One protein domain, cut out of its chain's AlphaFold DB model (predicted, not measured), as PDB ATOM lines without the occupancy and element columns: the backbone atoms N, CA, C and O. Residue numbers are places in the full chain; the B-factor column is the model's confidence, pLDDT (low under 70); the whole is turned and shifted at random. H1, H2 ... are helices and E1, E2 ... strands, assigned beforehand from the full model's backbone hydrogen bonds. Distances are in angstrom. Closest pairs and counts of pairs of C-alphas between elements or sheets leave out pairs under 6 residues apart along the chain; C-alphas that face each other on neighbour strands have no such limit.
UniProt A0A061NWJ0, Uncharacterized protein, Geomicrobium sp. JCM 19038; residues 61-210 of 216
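What this domain is: This is residues 61 to 210 of the 216 residues of an uncharacterized protein of Geomicrobium sp. JCM 19038 (UniProt A0A061NWJ0). A main lobe, the twisted three-stranded sheet E4 E1 E6 with helices H2 and H6 on one face, is joined to a smaller second lobe, the sheet E2 E3 E5 with H3 over it, and beyond that a thin arm, residues 75 to 96, reaches out with the short helix H1 near its far end. Two strand runs link the lobes: E1 runs on into E2 and E3 into E4, each with a sharp turn, while H4 packs on H6 and H5 lies at the end of the main lobe away from the arm. The printed part has 150 residues with seven named helices and six named strands, in the order E1 E2 H1 E3 E4 H2 E5 H3 H4 H5 H6 E6 H7; both sheets are antiparallel and the class is mixed, helices and strands. The whole is loose, with a radius of gyration of the C-alphas of 19.1 A, and spans 71 by 30 by 24 A, the arm adding to its length.

Where its parts are: E1, residues 61 to 68, begins at C-alpha 61 at (29.770, -5.617, -47.317) and is 23.1 A long. E2 is residues 71 to 74 and H1 residues 81 to 85, with C-alpha 85 at (46.710, 41.200, -38.348). E3, residues 97 to 101, is 13.1 A long, and E4, residues 104 to 111, is 24.2 A long. H2, residues 112 to 124, is 18.4 A long. E5 is residues 146 to 148, H3 residues 149 to 156, H4 residues 161 to 168 and H5 residues 174 to 178. H6, residues 182 to 196, is the longest helix, 20.9 A. E6, residues 200 to 204, is 13.6 A long, and H7, residues 206 to 209, ends at C-alpha 209 at (22.712, 0.656, -44.231).

How they stand to each other: In the sheet E4 E1 E6, only just strongly twisted with C-alphas up to 4.2 A off its best plane, E1 is the inner strand. N 64 and O 108 of E1 and E4 are 2.7 A apart, and N 65 and O 202 of E1 and E6 2.8 A, both within hydrogen-bond range. H2 and H6 are on the same face of this sheet, two layers, helices over one face. H6 has a height over the sheet of 9.3 A and runs along the strands, at 24 degrees to E4 on the local plane; H2 stands up from the sheet. H2 and H6 only just touch, with 3 pairs of C-alphas within 8 A, closest Ser 114 and Leu 184 at 6.4 A. H4 touches H6 with closest C-alphas Pro 161 and Trp 195, 4.5 A apart, opposite ways at a tilt of 37 degrees, only just steep. H5 is close but not clearly touching H6, with the C-alphas of Leu 178 and Gln 185 5.9 A apart. H7 only grazes the sheet E4 E1 E6. E1 runs on into E2 at 89 degrees, and E3 into E4 at 98 degrees. In the second sheet, N 73 and O 99 of E2 and E3 are 2.9 A apart, and N 98 and O 147 of E3 and E5 2.8 A. H3 is on it, at a height of 8.7 A. In H1 to H6 every O i to N i+4 pair is within hydrogen-bond range; H7 is too short for one.

The domain as a whole: The C-alphas farthest apart, those of Leu 86 and Glu 176, are 70.5 A apart. The printed part has no cut. The links from H1 to E3 and from H2 to E5 are long. Mean pLDDT of the printed part is 72.9; residues under 70 include 89 to 96, 125 to 147 and 205 to 210.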
ATOM      1  N   TRP A  61      28.681  -5.374 -48.253       80.69
ATOM      2  CA  TRP A  61      29.770  -5.617 -47.317       80.69
ATOM      3  C   TRP A  61      29.711  -4.633 -46.145       80.69
ATOM      4  O   TRP A  61      29.380  -3.460 -46.317       80.69
ATOM      5  N   VAL A  62      30.042  -5.146 -44.966       78.19
ATOM      6  CA  VAL A  62      30.314  -4.420 -43.721       78.19
ATOM      7  C   VAL A  62      31.817  -4.522 -43.482       78.19
ATOM      8  O   VAL A  62      32.352  -5.637 -43.496       78.19
ATOM      9  N   SER A  63      32.490  -3.395 -43.255       81.38
ATOM     10  CA  SER A  63      33.902  -3.396 -42.853       81.38
ATOM     11  C   SER A  63      34.036  -3.597 -41.345       81.38
ATOM     12  O   SER A  63      33.161  -3.226 -40.568       81.38
ATOM     13  N   PHE A  64      35.135  -4.206 -40.920       82.19
ATOM     14  CA  PHE A  64      35.521  -4.408 -39.529       82.19
ATOM     15  C   PHE A  64      36.902  -3.795 -39.347       82.19
ATOM     16  O   PHE A  64      37.885  -4.310 -39.873       82.19
ATOM     17  N   HIS A  65      36.970  -2.696 -38.606       81.38
ATOM     18  CA  HIS A  65      38.185  -1.931 -38.375       81.38
ATOM     19  C   HIS A  65      38.797  -2.379 -37.047       81.38
ATOM     20  O   HIS A  65      38.185  -2.225 -35.987       81.38
ATOM     21  N   ALA A  66      39.996  -2.949 -37.112       85.56
ATOM     22  CA  ALA A  66      40.783  -3.360 -35.959       85.56
ATOM     23  C   ALA A  66      41.959  -2.398 -35.773       85.56
ATOM     24  O   ALA A  66      42.712  -2.145 -36.711       85.56
ATOM     25  N   TYR A  67      42.151  -1.883 -34.558       85.12
ATOM     26  CA  TYR A  67      43.248  -0.966 -34.246       85.12
ATOM     27  C   TYR A  67      43.804  -1.138 -32.831       85.12
ATOM     28  O   TYR A  67      43.115  -1.570 -31.903       85.12
ATOM     29  N   ARG A  68      45.065  -0.735 -32.658       84.62
ATOM     30  CA  ARG A  68      45.744  -0.612 -31.360       84.62
ATOM     31  C   ARG A  68      46.533   0.700 -31.278       84.62
ATOM     32  O   ARG A  68      46.699   1.394 -32.277       84.62
ATOM     33  N   ASN A  69      46.973   1.057 -30.070       80.50
ATOM     34  CA  ASN A  69      47.705   2.298 -29.761       80.50
ATOM     35  C   ASN A  69      46.993   3.604 -30.189       80.50
ATOM     36  O   ASN A  69      47.650   4.591 -30.523       80.50
ATOM     37  N   ILE A  70      45.654   3.625 -30.167       78.56
ATOM     38  CA  ILE A  70      44.857   4.806 -30.540       78.56
ATOM     39  C   ILE A  70      45.323   6.021 -29.730       78.56
ATOM     40  O   ILE A  70      45.307   5.989 -28.497       78.56
ATOM     41  N   SER A  71      45.701   7.099 -30.413       80.81
ATOM     42  CA  SER A  71      46.056   8.368 -29.775       80.81
ATOM     43  C   SER A  71      45.246   9.516 -30.369       80.81
ATOM     44  O   SER A  71      45.181   9.676 -31.585       80.81
ATOM     45  N   PHE A  72      44.644  10.321 -29.490       82.94
ATOM     46  CA  PHE A  72      43.844  11.495 -29.842       82.94
ATOM     47  C   PHE A  72      44.615  12.776 -29.520       82.94
ATOM     48  O   PHE A  72      45.003  12.991 -28.368       82.94
ATOM     49  N   TYR A  73      44.777  13.670 -30.494       82.81
ATOM     50  CA  TYR A  73      45.300  15.019 -30.268       82.81
ATOM     51  C   TYR A  73      44.255  16.073 -30.627       82.81
ATOM     52  O   TYR A  73      43.573  15.986 -31.640       82.81
ATOM     53  N   LYS A  74      44.107  17.105 -29.796       79.81
ATOM     54  CA  LYS A  74      43.148  18.179 -30.071       79.81
ATOM     55  C   LYS A  74      43.657  19.070 -31.203       79.81
ATOM     56  O   LYS A  74      44.780  19.568 -31.131       79.81
ATOM     57  N   ILE A  75      42.823  19.314 -32.209       76.25
ATOM     58  CA  ILE A  75      43.181  20.173 -33.338       76.25
ATOM     59  C   ILE A  75      42.852  21.627 -32.996       76.25
ATOM     60  O   ILE A  75      41.701  21.995 -32.759       76.25
ATOM     61  N   GLU A  76      43.879  22.478 -32.960       72.25
ATOM     62  CA  GLU A  76      43.679  23.919 -32.809       72.25
ATOM     63  C   GLU A  76      43.241  24.555 -34.142       72.25
ATOM     64  O   GLU A  76      43.869  24.316 -35.181       72.25
ATOM     65  N   PRO A  77      42.195  25.404 -34.148       66.75
ATOM     66  CA  PRO A  77      41.699  26.011 -35.374       66.75
ATOM     67  C   PRO A  77      42.711  27.025 -35.929       66.75
ATOM     68  O   PRO A  77      42.994  28.069 -35.332       66.75
ATOM     69  N   LYS A  78      43.258  26.712 -37.109       68.56
ATOM     70  CA  LYS A  78      44.296  27.499 -37.793       68.56
ATOM     71  C   LYS A  78      43.792  28.920 -38.088       68.56
ATOM     72  O   LYS A  78      42.886  29.120 -38.893       68.56
ATOM     73  N   ARG A  79      44.401  29.929 -37.454       72.50
ATOM     74  CA  ARG A  79      44.069  31.352 -37.669       72.50
ATOM     75  C   ARG A  79      44.612  31.832 -39.015       72.50
ATOM     76  O   ARG A  79      45.775  31.580 -39.327       72.50
ATOM     77  N   SER A  80      43.818  32.579 -39.783       75.75
ATOM     78  CA  SER A  80      44.331  33.200 -41.009       75.75
ATOM     79  C   SER A  80      45.281  34.361 -40.686       75.75
ATOM     80  O   SER A  80      45.208  34.975 -39.617       75.75
ATOM     81  N   VAL A  81      46.133  34.726 -41.650       74.75
ATOM     82  CA  VAL A  81      47.005  35.912 -41.545       74.75
ATOM     83  C   VAL A  81      46.186  37.179 -41.251       74.75
ATOM     84  O   VAL A  81      46.614  38.019 -40.461       74.75
ATOM     85  N   MET A  82      44.973  37.293 -41.807       79.31
ATOM     86  CA  MET A  82      44.082  38.428 -41.549       79.31
ATOM     87  C   MET A  82      43.545  38.449 -40.114       79.31
ATOM     88  O   MET A  82      43.420  39.528 -39.540       79.31
ATOM     89  N   ASP A  83      43.278  37.301 -39.490       79.31
ATOM     90  CA  ASP A  83      42.769  37.262 -38.109       79.31
ATOM     91  C   ASP A  83      43.857  37.587 -37.080       79.31
ATOM     92  O   ASP A  83      43.561  38.149 -36.020       79.31
ATOM     93  N   VAL A  84      45.118  37.294 -37.412       77.69
ATOM     94  CA  VAL A  84      46.294  37.745 -36.656       77.69
ATOM     95  C   VAL A  84      46.492  39.257 -36.819       77.69
ATOM     96  O   VAL A  84      46.565  39.969 -35.816       77.69
ATOM     97  N   LEU A  85      46.516  39.769 -38.058       77.38
ATOM     98  CA  LEU A  85      46.710  41.200 -38.348       77.38
ATOM     99  C   LEU A  85      45.605  42.084 -37.750       77.38
ATOM    100  O   LEU A  85      45.895  43.123 -37.160       77.38
ATOM    101  N   LEU A  86      44.344  41.661 -37.861       85.75
ATOM    102  CA  LEU A  86      43.176  42.395 -37.359       85.75
ATOM    103  C   LEU A  86      42.896  42.144 -35.866       85.75
ATOM    104  O   LEU A  86      41.899  42.647 -35.349       85.75
ATOM    105  N   ARG A  87      43.746  41.369 -35.171       82.81
ATOM    106  CA  ARG A  87      43.590  40.973 -33.755       82.81
ATOM    107  C   ARG A  87      42.207  40.401 -33.418       82.81
ATOM    108  O   ARG A  87      41.724  40.558 -32.296       82.81
ATOM    109  N   ARG A  88      41.563  39.738 -34.380       76.50
ATOM    110  CA  ARG A  88      40.260  39.097 -34.169       76.50
ATOM    111  C   ARG A  88      40.391  38.001 -33.106       76.50
ATOM    112  O   ARG A  88      41.466  37.392 -33.022       76.50
ATOM    113  N   PRO A  89      39.341  37.720 -32.311       69.25
ATOM    114  CA  PRO A  89      39.325  36.521 -31.478       69.25
ATOM    115  C   PRO A  89      39.601  35.288 -32.350       69.25
ATOM    116  O   PRO A  89      39.300  35.287 -33.545       69.25
ATOM    117  N   ALA A  90      40.204  34.250 -31.768       66.44
ATOM    118  CA  ALA A  90      40.309  32.975 -32.469       66.44
ATOM    119  C   ALA A  90      38.889  32.472 -32.802       66.44
ATOM    120  O   ALA A  90      37.990  32.663 -31.975       66.44
ATOM    121  N   PRO A  91      38.663  31.869 -33.984       65.94
ATOM    122  CA  PRO A  91      37.378  31.255 -34.283       65.94
ATOM    123  C   PRO A  91      37.094  30.183 -33.227       65.94
ATOM    124  O   PRO A  91      37.911  29.289 -33.010       65.94
ATOM    125  N   ILE A  92      35.955  30.307 -32.546       61.47
ATOM    126  CA  ILE A  92      35.451  29.272 -31.646       61.47
ATOM    127  C   ILE A  92      34.835  28.208 -32.560       61.47
ATOM    128  O   ILE A  92      33.881  28.536 -33.265       61.47
ATOM    129  N   PRO A  93      35.382  26.983 -32.622       60.78
ATOM    130  CA  PRO A  93      34.828  25.955 -33.484       60.78
ATOM    131  C   PRO A  93      33.545  25.409 -32.843       60.78
ATOM    132  O   PRO A  93      33.514  25.142 -31.641       60.78
ATOM    133  N   GLU A  94      32.480  25.273 -33.635       56.03
ATOM    134  CA  GLU A  94      31.164  24.812 -33.155       56.03
ATOM    135  C   GLU A  94      31.198  23.341 -32.699       56.03
ATOM    136  O   GLU A  94      30.474  22.949 -31.787       56.03
ATOM    137  N   ILE A  95      32.111  22.559 -33.280       62.28
ATOM    138  CA  ILE A  95      32.470  21.190 -32.902       62.28
ATOM    139  C   ILE A  95      33.991  21.168 -32.718       62.28
ATOM    140  O   ILE A  95      34.705  21.748 -33.533       62.28
ATOM    141  N   GLN A  96      34.512  20.526 -31.669       65.31
ATOM    142  CA  GLN A  96      35.962  20.379 -31.474       65.31
ATOM    143  C   GLN A  96      36.453  19.087 -32.149       65.31
ATOM    144  O   GLN A  96      36.040  18.013 -31.708       65.31
ATOM    145  N   PRO A  97      37.315  19.168 -33.182       70.50
ATOM    146  CA  PRO A  97      37.890  17.990 -33.808       70.50
ATOM    147  C   PRO A  97      39.134  17.503 -33.055       70.50
ATOM    148  O   PRO A  97      39.955  18.285 -32.553       70.50
ATOM    149  N   TYR A  98      39.273  16.184 -33.005       73.00
ATOM    150  CA  TYR A  98      40.424  15.457 -32.494       73.00
ATOM    151  C   TYR A  98      41.077  14.706 -33.642       73.00
ATOM    152  O   TYR A  98      40.437  13.863 -34.258       73.00
ATOM    153  N   GLY A  99      42.349  14.980 -33.904       73.44
ATOM    154  CA  GLY A  99      43.122  14.169 -34.824       73.44
ATOM    155  C   GLY A  99      43.386  12.793 -34.224       73.44
ATOM    156  O   GLY A  99      43.687  12.698 -33.027       73.44
ATOM    157  N   VAL A 100      43.258  11.743 -35.034       70.38
ATOM    158  CA  VAL A 100      43.445  10.351 -34.599       70.38
ATOM    159  C   VAL A 100      44.666   9.745 -35.274       70.38
ATOM    160  O   VAL A 100      44.863   9.883 -36.478       70.38
ATOM    161  N   THR A 101      45.477   9.027 -34.501       72.62
ATOM    162  CA  THR A 101      46.550   8.181 -35.034       72.62
ATOM    163  C   THR A 101      46.401   6.746 -34.557       72.62
ATOM    164  O   THR A 101      46.126   6.498 -33.380       72.62
ATOM    165  N   PHE A 102      46.656   5.818 -35.477       72.88
ATOM    166  CA  PHE A 102      46.763   4.385 -35.243       72.88
ATOM    167  C   PHE A 102      48.181   3.959 -35.640       72.88
ATOM    168  O   PHE A 102      48.566   4.155 -36.794       72.88
ATOM    169  N   ASP A 103      48.961   3.388 -34.718       67.50
ATOM    170  CA  ASP A 103      50.279   2.819 -35.066       67.50
ATOM    171  C   ASP A 103      50.137   1.543 -35.913       67.50
ATOM    172  O   ASP A 103      51.067   1.143 -36.614       67.50
ATOM    173  N   ASP A 104      48.986   0.878 -35.797       79.31
ATOM    174  CA  ASP A 104      48.694  -0.412 -36.404       79.31
ATOM    175  C   ASP A 104      47.176  -0.551 -36.615       79.31
ATOM    176  O   ASP A 104      46.383  -0.351 -35.685       79.31
ATOM    177  N   TYR A 105      46.786  -0.847 -37.854       85.19
ATOM    178  CA  TYR A 105      45.409  -0.888 -38.347       85.19
ATOM    179  C   TYR A 105      45.243  -2.082 -39.284       85.19
ATOM    180  O   TYR A 105      46.062  -2.294 -40.183       85.19
ATOM    181  N   GLN A 106      44.150  -2.822 -39.118       87.38
ATOM    182  CA  GLN A 106      43.737  -3.886 -40.028       87.38
ATOM    183  C   GLN A 106      42.246  -3.781 -40.345       87.38
ATOM    184  O   GLN A 106      41.457  -3.282 -39.544       87.38
ATOM    185  N   GLU A 107      41.860  -4.299 -41.508       86.88
ATOM    186  CA  GLU A 107      40.474  -4.308 -41.963       86.88
ATOM    187  C   GLU A 107      40.069  -5.707 -42.426       86.88
ATOM    188  O   GLU A 107      40.735  -6.314 -43.266       86.88
ATOM    189  N   GLY A 108      38.970  -6.211 -41.871       84.88
ATOM    190  CA  GLY A 108      38.245  -7.370 -42.381       84.88
ATOM    191  C   GLY A 108      36.922  -6.930 -43.008       84.88
ATOM    192  O   GLY A 108      36.409  -5.863 -42.689       84.88
ATOM    193  N   THR A 109      36.329  -7.747 -43.876       86.81
ATOM    194  CA  THR A 109      34.997  -7.480 -44.444       86.81
ATOM    195  C   THR A 109      34.117  -8.724 -44.367       86.81
ATOM    196  O   THR A 109      34.602  -9.849 -44.481       86.81
ATOM    197  N   LEU A 110      32.816  -8.531 -44.140       84.44
ATOM    198  CA  LEU A 110      31.826  -9.611 -44.065       84.44
ATOM    199  C   LEU A 110      30.511  -9.145 -44.709       84.44
ATOM    200  O   LEU A 110      30.101  -8.000 -44.507       84.44
ATOM    201  N   GLN A 111      29.827 -10.000 -45.473       84.31
ATOM    202  CA  GLN A 111      28.514  -9.665 -46.032       84.31
ATOM    203  C   GLN A 111      27.492  -9.398 -44.924       84.31
ATOM    204  O   GLN A 111      27.430 -10.121 -43.927       84.31
ATOM    205  N   TYR A 112      26.641  -8.388 -45.110       78.25
ATOM    206  CA  TYR A 112      25.672  -7.907 -44.121       78.25
ATOM    207  C   TYR A 112      24.816  -9.038 -43.525       78.25
ATOM    208  O   TYR A 112      24.638  -9.118 -42.309       78.25
ATOM    209  N   ARG A 113      24.364  -9.984 -44.356       78.25
ATOM    210  CA  ARG A 113      23.635 -11.186 -43.918       78.25
ATOM    211  C   ARG A 113      24.462 -12.105 -43.007       78.25
ATOM    212  O   ARG A 113      23.943 -12.613 -42.008       78.25
ATOM    213  N   SER A 114      25.739 -12.310 -43.314       81.50
ATOM    214  CA  SER A 114      26.658 -13.050 -42.446       81.50
ATOM    215  C   SER A 114      26.936 -12.278 -41.150       81.50
ATOM    216  O   SER A 114      26.969 -12.889 -40.084       81.50
ATOM    217  N   VAL A 115      27.002 -10.940 -41.173       80.06
ATOM    218  CA  VAL A 115      27.124 -10.141 -39.937       80.06
ATOM    219  C   VAL A 115      25.882 -10.244 -39.053       80.06
ATOM    220  O   VAL A 115      26.011 -10.382 -37.840       80.06
ATOM    221  N   LEU A 116      24.676 -10.224 -39.623       77.00
ATOM    222  CA  LEU A 116      23.439 -10.459 -38.867       77.00
ATOM    223  C   LEU A 116      23.413 -11.860 -38.236       77.00
ATOM    224  O   LEU A 116      22.952 -12.017 -37.106       77.00
ATOM    225  N   THR A 117      23.959 -12.859 -38.939       79.00
ATOM    226  CA  THR A 117      24.156 -14.211 -38.394       79.00
ATOM    227  C   THR A 117      25.085 -14.152 -37.180       79.00
ATOM    228  O   THR A 117      24.700 -14.574 -36.091       79.00
ATOM    229  N   LEU A 118      26.274 -13.555 -37.341       78.69
ATOM    230  CA  LEU A 118      27.282 -13.381 -36.292       78.69
ATOM    231  C   LEU A 118      26.728 -12.628 -35.068       78.69
ATOM    232  O   LEU A 118      26.922 -13.070 -33.935       78.69
ATOM    233  N   LYS A 119      25.976 -11.543 -35.295       76.56
ATOM    234  CA  LYS A 119      25.295 -10.758 -34.255       76.56
ATOM    235  C   LYS A 119      24.400 -11.637 -33.389       76.56
ATOM    236  O   LYS A 119      24.510 -11.589 -32.166       76.56
ATOM    237  N   SER A 120      23.579 -12.495 -34.001       75.00
ATOM    238  CA  SER A 120      22.719 -13.384 -33.219       75.00
ATOM    239  C   SER A 120      23.486 -14.457 -32.446       75.00
ATOM    240  O   SER A 120      22.997 -14.877 -31.400       75.00
ATOM    241  N   LEU A 121      24.656 -14.909 -32.917       76.44
ATOM    242  CA  LEU A 121      25.469 -15.873 -32.161       76.44
ATOM    243  C   LEU A 121      25.948 -15.277 -30.833       76.44
ATOM    244  O   LEU A 121      25.961 -15.964 -29.814       76.44
ATOM    245  N   PHE A 122      26.301 -13.991 -30.848       73.56
ATOM    246  CA  PHE A 122      26.698 -13.241 -29.663       73.56
ATOM    247  C   PHE A 122      25.491 -12.862 -28.774       73.56
ATOM    248  O   PHE A 122      25.566 -12.977 -27.547       73.56
ATOM    249  N   GLU A 123      24.355 -12.466 -29.359       72.25
ATOM    250  CA  GLU A 123      23.120 -12.162 -28.610       72.25
ATOM    251  C   GLU A 123      22.545 -13.395 -27.885       72.25
ATOM    252  O   GLU A 123      22.152 -13.270 -26.720       72.25
ATOM    253  N   ASP A 124      22.577 -14.584 -28.509       70.31
ATOM    254  CA  ASP A 124      22.196 -15.870 -27.887       70.31
ATOM    255  C   ASP A 124      22.996 -16.137 -26.581       70.31
ATOM    256  O   ASP A 124      22.470 -16.761 -25.662       70.31
ATOM    257  N   GLN A 125      24.239 -15.638 -26.465       66.38
ATOM    258  CA  GLN A 125      25.136 -15.794 -25.298       66.38
ATOM    259  C   GLN A 125      25.177 -14.553 -24.378       66.38
ATOM    260  O   GLN A 125      26.177 -14.250 -23.707       66.38
ATOM    261  N   HIS A 126      24.068 -13.807 -24.352       61.25
ATOM    262  CA  HIS A 126      23.858 -12.616 -23.525       61.25
ATOM    263  C   HIS A 126      24.949 -11.534 -23.678       61.25
ATOM    264  O   HIS A 126      25.254 -10.808 -22.731       61.25
ATOM    265  N   MET A 127      25.528 -11.362 -24.873       61.44
ATOM    266  CA  MET A 127      26.386 -10.206 -25.202       61.44
ATOM    267  C   MET A 127      25.554  -8.966 -25.570       61.44
ATOM    268  O   MET A 127      25.860  -8.229 -26.507       61.44
ATOM    269  N   THR A 128      24.479  -8.741 -24.815       44.97
ATOM    270  CA  THR A 128      23.470  -7.706 -25.070       44.97
ATOM    271  C   THR A 128      23.972  -6.292 -24.807       44.97
ATOM    272  O   THR A 128      23.471  -5.368 -25.434       44.97
ATOM    273  N   CYS A 129      24.954  -6.103 -23.917       34.16
ATOM    274  CA  CYS A 129      25.517  -4.776 -23.652       34.16
ATOM    275  C   CYS A 129      26.184  -4.173 -24.894       34.16
ATOM    276  O   CYS A 129      26.009  -2.994 -25.166       34.16
ATOM    277  N   THR A 130      26.942  -4.975 -25.645       43.84
ATOM    278  CA  THR A 130      28.019  -4.434 -26.481       43.84
ATOM    279  C   THR A 130      27.964  -4.791 -27.955       43.84
ATOM    280  O   THR A 130      28.657  -4.124 -28.703       43.84
ATOM    281  N   PHE A 131      27.120  -5.704 -28.461       39.44
ATOM    282  CA  PHE A 131      26.962  -5.805 -29.930       39.44
ATOM    283  C   PHE A 131      26.102  -4.674 -30.537       39.44
ATOM    284  O   PHE A 131      25.923  -4.623 -31.753       39.44
ATOM    285  N   SER A 132      25.579  -3.766 -29.702       37.41
ATOM    286  CA  SER A 132      25.046  -2.443 -30.069       37.41
ATOM    287  C   SER A 132      26.058  -1.304 -29.889       37.41
ATOM    288  O   SER A 132      26.023  -0.347 -30.650       37.41
ATOM    289  N   GLU A 133      26.967  -1.405 -28.913       39.84
ATOM    290  CA  GLU A 133      28.021  -0.402 -28.651       39.84
ATOM    291  C   GLU A 133      29.274  -0.620 -29.522       39.84
ATOM    292  O   GLU A 133      30.002   0.323 -29.809       39.84
ATOM    293  N   LEU A 134      29.486  -1.849 -30.007       41.62
ATOM    294  CA  LEU A 134      30.363  -2.176 -31.133       41.62
ATOM    295  C   LEU A 134      29.731  -1.750 -32.469       41.62
ATOM    296  O   LEU A 134      30.460  -1.428 -33.402       41.62
ATOM    297  N   ILE A 135      28.395  -1.826 -32.604       39.25
ATOM    298  CA  ILE A 135      27.686  -1.572 -33.872       39.25
ATOM    299  C   ILE A 135      26.185  -1.254 -33.666       39.25
ATOM    300  O   ILE A 135      25.428  -2.155 -33.286       39.25
ATOM    301  N   PRO A 136      25.700  -0.033 -33.975       35.69
ATOM    302  CA  PRO A 136      26.114   0.733 -35.148       35.69
ATOM    303  C   PRO A 136      26.639   2.143 -34.840       35.69
ATOM    304  O   PRO A 136      25.904   3.001 -34.356       35.69
ATOM    305  N   ALA A 137      27.876   2.406 -35.259       37.19
ATOM    306  CA  ALA A 137      28.302   3.744 -35.658       37.19
ATOM    307  C   ALA A 137      28.190   3.860 -37.189       37.19
ATOM    308  O   ALA A 137      28.412   2.880 -37.901       37.19
ATOM    309  N   THR A 138      27.859   5.047 -37.696       40.56
ATOM    310  CA  THR A 138      28.023   5.389 -39.116       40.56
ATOM    311  C   THR A 138      29.471   5.839 -39.322       40.56
ATOM    312  O   THR A 138      29.833   6.925 -38.863       40.56
ATOM    313  N   PHE A 139      30.333   4.986 -39.888       42.62
ATOM    314  CA  PHE A 139      31.789   5.146 -39.771       42.62
ATOM    315  C   PHE A 139      32.430   6.062 -40.840       42.62
ATOM    316  O   PHE A 139      33.650   6.227 -40.830       42.62
ATOM    317  N   ASP A 140      31.634   6.735 -41.692       38.38
ATOM    318  CA  ASP A 140      32.083   7.796 -42.633       38.38
ATOM    319  C   ASP A 140      33.033   8.808 -41.976       38.38
ATOM    320  O   ASP A 140      33.939   9.358 -42.595       38.38
ATOM    321  N   GLU A 141      32.787   9.061 -40.696       42.12
ATOM    322  CA  GLU A 141      33.365  10.149 -39.929       42.12
ATOM    323  C   GLU A 141      34.674   9.704 -39.210       42.12
ATOM    324  O   GLU A 141      35.194  10.459 -38.395       42.12
ATOM    325  N   PHE A 142      35.219   8.499 -39.495       43.19
ATOM    326  CA  PHE A 142      36.441   7.916 -38.878       43.19
ATOM    327  C   PHE A 142      37.558   7.483 -39.859       43.19
ATOM    328  O   PHE A 142      38.663   7.171 -39.417       43.19
ATOM    329  N   LEU A 143      37.310   7.480 -41.175       44.09
ATOM    330  CA  LEU A 143      38.371   7.435 -42.205       44.09
ATOM    331  C   LEU A 143      38.883   8.846 -42.573       44.09
ATOM    332  O   LEU A 143      39.628   9.029 -43.536       44.09
ATOM    333  N   VAL A 144      38.480   9.844 -41.786       48.62
ATOM    334  CA  VAL A 144      38.965  11.226 -41.810       48.62
ATOM    335  C   VAL A 144      40.111  11.356 -40.799       48.62
ATOM    336  O   VAL A 144      40.128  10.658 -39.790       48.62
ATOM    337  N   GLU A 145      41.053  12.276 -41.033       55.19
ATOM    338  CA  GLU A 145      42.133  12.588 -40.074       55.19
ATOM    339  C   GLU A 145      41.596  13.075 -38.704       55.19
ATOM    340  O   GLU A 145      42.299  12.961 -37.699       55.19
ATOM    341  N   ASP A 146      40.346  13.559 -38.669       67.62
ATOM    342  CA  ASP A 146      39.678  14.268 -37.573       67.62
ATOM    343  C   ASP A 146      38.381  13.542 -37.135       67.62
ATOM    344  O   ASP A 146      37.518  13.278 -37.971       67.62
ATOM    345  N   VAL A 147      38.172  13.325 -35.828       69.50
ATOM    346  CA  VAL A 147      36.907  12.833 -35.229       69.50
ATOM    347  C   VAL A 147      36.305  13.826 -34.228       69.50
ATOM    348  O   VAL A 147      37.000  14.674 -33.664       69.50
ATOM    349  N   THR A 148      35.008  13.708 -33.949       72.56
ATOM    350  CA  THR A 148      34.326  14.482 -32.894       72.56
ATOM    351  C   THR A 148      34.587  13.942 -31.478       72.56
ATOM    352  O   THR A 148      35.001  12.799 -31.287       72.56
ATOM    353  N   GLU A 149      34.298  14.753 -30.452       74.62
ATOM    354  CA  GLU A 149      34.367  14.341 -29.036       74.62
ATOM    355  C   GLU A 149      33.477  13.116 -28.732       74.62
ATOM    356  O   GLU A 149      33.887  12.232 -27.983       74.62
ATOM    357  N   GLU A 150      32.285  13.027 -29.336       69.31
ATOM    358  CA  GLU A 150      31.364  11.894 -29.149       69.31
ATOM    359  C   GLU A 150      31.935  10.598 -29.740       69.31
ATOM    360  O   GLU A 150      31.972   9.572 -29.061       69.31
ATOM    361  N   GLN A 151      32.473  10.662 -30.960       69.00
ATOM    362  CA  GLN A 151      33.156   9.541 -31.613       69.00
ATOM    363  C   GLN A 151      34.385   9.061 -30.839       69.00
ATOM    364  O   GLN A 151      34.528   7.864 -30.592       69.00
ATOM    365  N   LYS A 152      35.255   9.986 -30.419       76.12
ATOM    366  CA  LYS A 152      36.404   9.695 -29.551       76.12
ATOM    367  C   LYS A 152      35.948   8.953 -28.290       76.12
ATOM    368  O   LYS A 152      36.495   7.908 -27.956       76.12
ATOM    369  N   HIS A 153      34.916   9.462 -27.624       74.38
ATOM    370  CA  HIS A 153      34.359   8.881 -26.404       74.38
ATOM    371  C   HIS A 153      33.700   7.502 -26.630       74.38
ATOM    372  O   HIS A 153      33.677   6.684 -25.711       74.38
ATOM    373  N   ILE A 154      33.213   7.202 -27.841       70.88
ATOM    374  CA  ILE A 154      32.810   5.843 -28.249       70.88
ATOM    375  C   ILE A 154      34.046   4.937 -28.378       70.88
ATOM    376  O   ILE A 154      34.075   3.869 -27.772       70.88
ATOM    377  N   MET A 155      35.096   5.372 -29.085       73.06
ATOM    378  CA  MET A 155      36.339   4.597 -29.253       73.06
ATOM    379  C   MET A 155      37.042   4.300 -27.919       73.06
ATOM    380  O   MET A 155      37.469   3.170 -27.683       73.06
ATOM    381  N   GLU A 156      37.119   5.287 -27.020       76.81
ATOM    382  CA  GLU A 156      37.667   5.144 -25.661       76.81
ATOM    383  C   GLU A 156      36.907   4.090 -24.833       76.81
ATOM    384  O   GLU A 156      37.496   3.453 -23.956       76.81
ATOM    385  N   ARG A 157      35.618   3.866 -25.126       75.25
ATOM    386  CA  ARG A 157      34.739   2.901 -24.443       75.25
ATOM    387  C   ARG A 157      34.668   1.520 -25.097       75.25
ATOM    388  O   ARG A 157      34.011   0.645 -24.534       75.25
ATOM    389  N   LEU A 158      35.303   1.301 -26.251       75.06
ATOM    390  CA  LEU A 158      35.204   0.017 -26.952       75.06
ATOM    391  C   LEU A 158      35.687  -1.152 -26.071       75.06
ATOM    392  O   LEU A 158      36.680  -0.988 -25.349       75.06
ATOM    393  N   PRO A 159      35.027  -2.329 -26.135       75.06
ATOM    394  CA  PRO A 159      35.353  -3.481 -25.300       75.06
ATOM    395  C   PRO A 159      36.830  -3.870 -25.348       75.06
ATOM    396  O   PRO A 159      37.469  -3.820 -26.399       75.06
ATOM    397  N   GLU A 160      37.363  -4.307 -24.208       83.62
ATOM    398  CA  GLU A 160      38.743  -4.787 -24.155       83.62
ATOM    399  C   GLU A 160      38.918  -6.087 -24.964       83.62
ATOM    400  O   GLU A 160      38.040  -6.956 -24.906       83.62
ATOM    401  N   PRO A 161      40.050  -6.283 -25.667       86.31
ATOM    402  CA  PRO A 161      40.255  -7.434 -26.555       86.31
ATOM    403  C   PRO A 161      40.034  -8.785 -25.855       86.31
ATOM    404  O   PRO A 161      39.353  -9.670 -26.370       86.31
ATOM    405  N   GLN A 162      40.508  -8.908 -24.611       86.00
ATOM    406  CA  GLN A 162      40.345 -10.105 -23.777       86.00
ATOM    407  C   GLN A 162      38.871 -10.410 -23.434       86.00
ATOM    408  O   GLN A 162      38.490 -11.574 -23.276       86.00
ATOM    409  N   TRP A 163      38.007  -9.389 -23.359       83.69
ATOM    410  CA  TRP A 163      36.564  -9.585 -23.204       83.69
ATOM    411  C   TRP A 163      35.963 -10.192 -24.478       83.69
ATOM    412  O   TRP A 163      35.243 -11.184 -24.390       83.69
ATOM    413  N   GLY A 164      36.317  -9.666 -25.657       79.62
ATOM    414  CA  GLY A 164      35.875 -10.209 -26.949       79.62
ATOM    415  C   GLY A 164      36.312 -11.662 -27.153       79.62
ATOM    416  O   GLY A 164      35.482 -12.528 -27.441       79.62
ATOM    417  N   LEU A 165      37.590 -11.950 -26.891       84.38
ATOM    418  CA  LEU A 165      38.161 -13.297 -26.969       84.38
ATOM    419  C   LEU A 165      37.439 -14.288 -26.042       84.38
ATOM    420  O   LEU A 165      36.927 -15.301 -26.514       84.38
ATOM    421  N   SER A 166      37.332 -13.974 -24.744       82.69
ATOM    422  CA  SER A 166      36.665 -14.853 -23.765       82.69
ATOM    423  C   SER A 166      35.186 -15.102 -24.079       82.69
ATOM    424  O   SER A 166      34.639 -16.141 -23.713       82.69
ATOM    425  N   LYS A 167      34.535 -14.172 -24.786       79.69
ATOM    426  CA  LYS A 167      33.156 -14.312 -25.249       79.69
ATOM    427  C   LYS A 167      33.012 -15.176 -26.499       79.69
ATOM    428  O   LYS A 167      32.084 -15.978 -26.550       79.69
ATOM    429  N   LEU A 168      33.928 -15.068 -27.462       80.38
ATOM    430  CA  LEU A 168      33.987 -15.952 -28.631       80.38
ATOM    431  C   LEU A 168      34.280 -17.401 -28.214       80.38
ATOM    432  O   LEU A 168      33.659 -18.326 -28.729       80.38
ATOM    433  N   GLU A 169      35.163 -17.601 -27.234       82.06
ATOM    434  CA  GLU A 169      35.473 -18.929 -26.680       82.06
ATOM    435  C   GLU A 169      34.343 -19.515 -25.810       82.06
ATOM    436  O   GLU A 169      34.303 -20.724 -25.601       82.06
ATOM    437  N   ALA A 170      33.388 -18.691 -25.364       77.50
ATOM    438  CA  ALA A 170      32.175 -19.122 -24.664       77.50
ATOM    439  C   ALA A 170      30.985 -19.441 -25.601       77.50
ATOM    440  O   ALA A 170      29.900 -19.769 -25.120       77.50
ATOM    441  N   LEU A 171      31.147 -19.344 -26.927       75.94
ATOM    442  CA  LEU A 171      30.085 -19.670 -27.884       75.94
ATOM    443  C   LEU A 171      29.917 -21.194 -28.041       75.94
ATOM    444  O   LEU A 171      30.515 -21.822 -28.917       75.94
ATOM    445  N   GLU A 172      29.053 -21.796 -27.223       70.69
ATOM    446  CA  GLU A 172      28.671 -23.206 -27.386       70.69
ATOM    447  C   GLU A 172      28.115 -23.493 -28.796       70.69
ATOM    448  O   GLU A 172      27.286 -22.748 -29.333       70.69
ATOM    449  N   GLY A 173      28.584 -24.585 -29.409       71.62
ATOM    450  CA  GLY A 173      28.184 -25.000 -30.759       71.62
ATOM    451  C   GLY A 173      28.705 -24.110 -31.894       71.62
ATOM    452  O   GLY A 173      28.230 -24.248 -33.021       71.62
ATOM    453  N   LEU A 174      29.662 -23.202 -31.642       78.31
ATOM    454  CA  LEU A 174      30.205 -22.297 -32.665       78.31
ATOM    455  C   LEU A 174      30.686 -23.048 -33.914       78.31
ATOM    456  O   LEU A 174      30.274 -22.703 -35.015       78.31
ATOM    457  N   GLU A 175      31.484 -24.106 -33.757       77.69
ATOM    458  CA  GLU A 175      31.998 -24.912 -34.877       77.69
ATOM    459  C   GLU A 175      30.876 -25.557 -35.713       77.69
ATOM    460  O   GLU A 175      30.950 -25.575 -36.940       77.69
ATOM    461  N   GLU A 176      29.792 -26.014 -35.076       77.69
ATOM    462  CA  GLU A 176      28.630 -26.600 -35.761       77.69
ATOM    463  C   GLU A 176      27.832 -25.540 -36.531       77.69
ATOM    464  O   GLU A 176      27.488 -25.741 -37.700       77.69
ATOM    465  N   LYS A 177      27.584 -24.378 -35.907       71.81
ATOM    466  CA  LYS A 177      26.923 -23.228 -36.551       71.81
ATOM    467  C   LYS A 177      27.775 -22.655 -37.696       71.81
ATOM    468  O   LYS A 177      27.227 -22.161 -38.680       71.81
ATOM    469  N   LEU A 178      29.102 -22.761 -37.598       79.06
ATOM    470  CA  LEU A 178      30.061 -22.360 -38.627       79.06
ATOM    471  C   LEU A 178      30.211 -23.364 -39.772       79.06
ATOM    472  O   LEU A 178      30.617 -22.954 -40.857       79.06
ATOM    473  N   ALA A 179      29.926 -24.654 -39.568       75.44
ATOM    474  CA  ALA A 179      30.354 -25.742 -40.457       75.44
ATOM    475  C   ALA A 179      29.997 -25.555 -41.948       75.44
ATOM    476  O   ALA A 179      30.727 -26.028 -42.816       75.44
ATOM    477  N   ASN A 180      28.906 -24.838 -42.245       77.50
ATOM    478  CA  ASN A 180      28.420 -24.585 -43.606       77.50
ATOM    479  C   ASN A 180      28.602 -23.129 -44.095       77.50
ATOM    480  O   ASN A 180      28.190 -22.823 -45.213       77.50
ATOM    481  N   ASN A 181      29.203 -22.230 -43.304       81.75
ATOM    482  CA  ASN A 181      29.493 -20.851 -43.715       81.75
ATOM    483  C   ASN A 181      30.988 -20.525 -43.550       81.75
ATOM    484  O   ASN A 181      31.440 -20.087 -42.493       81.75
ATOM    485  N   ARG A 182      31.746 -20.714 -44.638       86.25
ATOM    486  CA  ARG A 182      33.186 -20.423 -44.712       86.25
ATOM    487  C   ARG A 182      33.516 -18.944 -44.477       86.25
ATOM    488  O   ARG A 182      34.513 -18.652 -43.832       86.25
ATOM    489  N   GLU A 183      32.684 -18.027 -44.958       86.38
ATOM    490  CA  GLU A 183      32.884 -16.582 -44.776       86.38
ATOM    491  C   GLU A 183      32.840 -16.217 -43.279       86.38
ATOM    492  O   GLU A 183      33.694 -15.497 -42.760       86.38
ATOM    493  N   LEU A 184      31.895 -16.821 -42.548       84.69
ATOM    494  CA  LEU A 184      31.791 -16.691 -41.096       84.69
ATOM    495  C   LEU A 184      32.975 -17.361 -40.369       84.69
ATOM    496  O   LEU A 184      33.422 -16.833 -39.357       84.69
ATOM    497  N   GLN A 185      33.509 -18.484 -40.875       88.25
ATOM    498  CA  GLN A 185      34.714 -19.135 -40.321       88.25
ATOM    499  C   GLN A 185      35.947 -18.238 -40.444       88.25
ATOM    500  O   GLN A 185      36.711 -18.104 -39.487       88.25
ATOM    501  N   GLU A 186      36.131 -17.617 -41.608       90.56
ATOM    502  CA  GLU A 186      37.254 -16.723 -41.887       90.56
ATOM    503  C   GLU A 186      37.158 -15.455 -41.019       90.56
ATOM    504  O   GLU A 186      38.132 -15.112 -40.350       90.56
ATOM    505  N   MET A 187      35.971 -14.844 -40.887       88.81
ATOM    506  CA  MET A 187      35.774 -13.688 -39.997       88.81
ATOM    507  C   MET A 187      35.891 -14.036 -38.501       88.81
ATOM    508  O   MET A 187      36.496 -13.279 -37.746       88.81
ATOM    509  N   VAL A 188      35.379 -15.183 -38.038       87.88
ATOM    510  CA  VAL A 188      35.567 -15.634 -36.640       87.88
ATOM    511  C   VAL A 188      37.046 -15.887 -36.333       87.88
ATOM    512  O   VAL A 188      37.512 -15.547 -35.243       87.88
ATOM    513  N   SER A 189      37.796 -16.434 -37.291       90.69
ATOM    514  CA  SER A 189      39.244 -16.633 -37.162       90.69
ATOM    515  C   SER A 189      39.987 -15.296 -37.089       90.69
ATOM    516  O   SER A 189      40.808 -15.111 -36.193       90.69
ATOM    517  N   TRP A 190      39.643 -14.340 -37.960       92.62
ATOM    518  CA  TRP A 190      40.219 -12.993 -37.958       92.62
ATOM    519  C   TRP A 190      39.908 -12.231 -36.662       92.62
ATOM    520  O   TRP A 190      40.820 -11.707 -36.032       92.62
ATOM    521  N   LEU A 191      38.656 -12.243 -36.186       88.56
ATOM    522  CA  LEU A 191      38.281 -11.642 -34.897       88.56
ATOM    523  C   LEU A 191      39.079 -12.243 -33.733       88.56
ATOM    524  O   LEU A 191      39.540 -11.510 -32.857       88.56
ATOM    525  N   LYS A 192      39.283 -13.567 -33.737       89.75
ATOM    526  CA  LYS A 192      40.107 -14.241 -32.732       89.75
ATOM    527  C   LYS A 192      41.570 -13.796 -32.802       89.75
ATOM    528  O   LYS A 192      42.146 -13.509 -31.757       89.75
ATOM    529  N   GLU A 193      42.146 -13.685 -33.997       93.19
ATOM    530  CA  GLU A 193      43.512 -13.187 -34.200       93.19
ATOM    531  C   GLU A 193      43.666 -11.726 -33.748       93.19
ATOM    532  O   GLU A 193      44.603 -11.408 -33.012       93.19
ATOM    533  N   MET A 194      42.729 -10.845 -34.110       90.50
ATOM    534  CA  MET A 194      42.749  -9.434 -33.711       90.50
ATOM    535  C   MET A 194      42.687  -9.290 -32.187       90.50
ATOM    536  O   MET A 194      43.516  -8.597 -31.593       90.50
ATOM    537  N   TRP A 195      41.768 -10.000 -31.524       89.62
ATOM    538  CA  TRP A 195      41.645  -9.933 -30.067       89.62
ATOM    539  C   TRP A 195      42.812 -10.591 -29.317       89.62
ATOM    540  O   TRP A 195      43.192 -10.107 -28.251       89.62
ATOM    541  N   GLN A 196      43.430 -11.639 -29.874       92.31
ATOM    542  CA  GLN A 196      44.658 -12.231 -29.323       92.31
ATOM    543  C   GLN A 196      45.877 -11.302 -29.434       92.31
ATOM    544  O   GLN A 196      46.755 -11.365 -28.577       92.31
ATOM    545  N   ASN A 197      45.919 -10.423 -30.441       92.25
ATOM    546  CA  ASN A 197      46.983  -9.431 -30.640       92.25
ATOM    547  C   ASN A 197      46.650  -8.036 -30.056       92.25
ATOM    548  O   ASN A 197      47.269  -7.038 -30.432       92.25
ATOM    549  N   GLU A 198      45.688  -7.974 -29.130       89.44
ATOM    550  CA  GLU A 198      45.276  -6.779 -28.375       89.44
ATOM    551  C   GLU A 198      44.663  -5.630 -29.209       89.44
ATOM    552  O   GLU A 198      44.608  -4.487 -28.755       89.44
ATOM    553  N   TYR A 199      44.130  -5.917 -30.401       88.06
ATOM    554  CA  TYR A 199      43.377  -4.929 -31.181       88.06
ATOM    555  C   TYR A 199      41.965  -4.743 -30.613       88.06
ATOM    556  O   TYR A 199      41.242  -5.716 -30.372       88.06
ATOM    557  N   LYS A 200      41.528  -3.487 -30.474       83.50
ATOM    558  CA  LYS A 200      40.102  -3.158 -30.347       83.50
ATOM    559  C   LYS A 200      39.470  -3.193 -31.736       83.50
ATOM    560  O   LYS A 200      40.105  -2.795 -32.709       83.50
ATOM    561  N   VAL A 201      38.239  -3.692 -31.826       80.44
ATOM    562  CA  VAL A 201      37.531  -3.894 -33.099       80.44
ATOM    563  C   VAL A 201      36.193  -3.168 -33.057       80.44
ATOM    564  O   VAL A 201      35.464  -3.277 -32.073       80.44
ATOM    565  N   ILE A 202      35.867  -2.466 -34.138       76.62
ATOM    566  CA  ILE A 202      34.557  -1.868 -34.423       76.62
ATOM    567  C   ILE A 202      34.123  -2.303 -35.831       76.62
ATOM    568  O   ILE A 202      34.976  -2.656 -36.643       76.62
ATOM    569  N   ALA A 203      32.827  -2.297 -36.144       73.81
ATOM    570  CA  ALA A 203      32.359  -2.578 -37.503       73.81
ATOM    571  C   ALA A 203      31.613  -1.383 -38.101       73.81
ATOM    572  O   ALA A 203      30.782  -0.769 -37.431       73.81
ATOM    573  N   ASP A 204      31.885  -1.082 -39.369       71.06
ATOM    574  CA  ASP A 204      31.160  -0.082 -40.138       71.06
ATOM    575  C   ASP A 204      29.948  -0.692 -40.844       71.06
ATOM    576  O   ASP A 204      30.064  -1.460 -41.802       71.06
ATOM    577  N   PHE A 205      28.763  -0.292 -40.394       62.62
ATOM    578  CA  PHE A 205      27.502  -0.619 -41.057       62.62
ATOM    579  C   PHE A 205      27.070   0.446 -42.065       62.62
ATOM    580  O   PHE A 205      26.049   0.258 -42.721       62.62
ATOM    581  N   ASP A 206      27.784   1.561 -42.197       57.62
ATOM    582  CA  ASP A 206      27.312   2.728 -42.931       57.62
ATOM    583  C   ASP A 206      27.179   2.429 -44.427       57.62
ATOM    584  O   ASP A 206      26.117   2.660 -44.999       57.62
ATOM    585  N   VAL A 207      28.165   1.778 -45.059       57.00
ATOM    586  CA  VAL A 207      28.026   1.307 -46.457       57.00
ATOM    587  C   VAL A 207      26.882   0.289 -46.615       57.00
ATOM    588  O   VAL A 207      26.200   0.284 -47.644       57.00
ATOM    589  N   ALA A 208      26.628  -0.544 -45.602       53.72
ATOM    590  CA  ALA A 208      25.571  -1.554 -45.631       53.72
ATOM    591  C   ALA A 208      24.160  -0.965 -45.436       53.72
ATOM    592  O   ALA A 208      23.217  -1.405 -46.095       53.72
ATOM    593  N   LEU A 209      23.999   0.043 -44.574       55.97
ATOM    594  CA  LEU A 209      22.712   0.656 -44.231       55.97
ATOM    595  C   LEU A 209      22.375   1.892 -45.078       55.97
ATOM    596  O   LEU A 209      21.194   2.152 -45.307       55.97
ATOM    597  N   LYS A 210      23.367   2.636 -45.585       55.22
ATOM    598  CA  LYS A 210      23.139   3.807 -46.444       55.22
ATOM    599  C   LYS A 210      22.340   3.446 -47.680       55.22
ATOM    600  O   LYS A 210      22.727   2.596 -48.485       55.22
TER     601      LYS A 210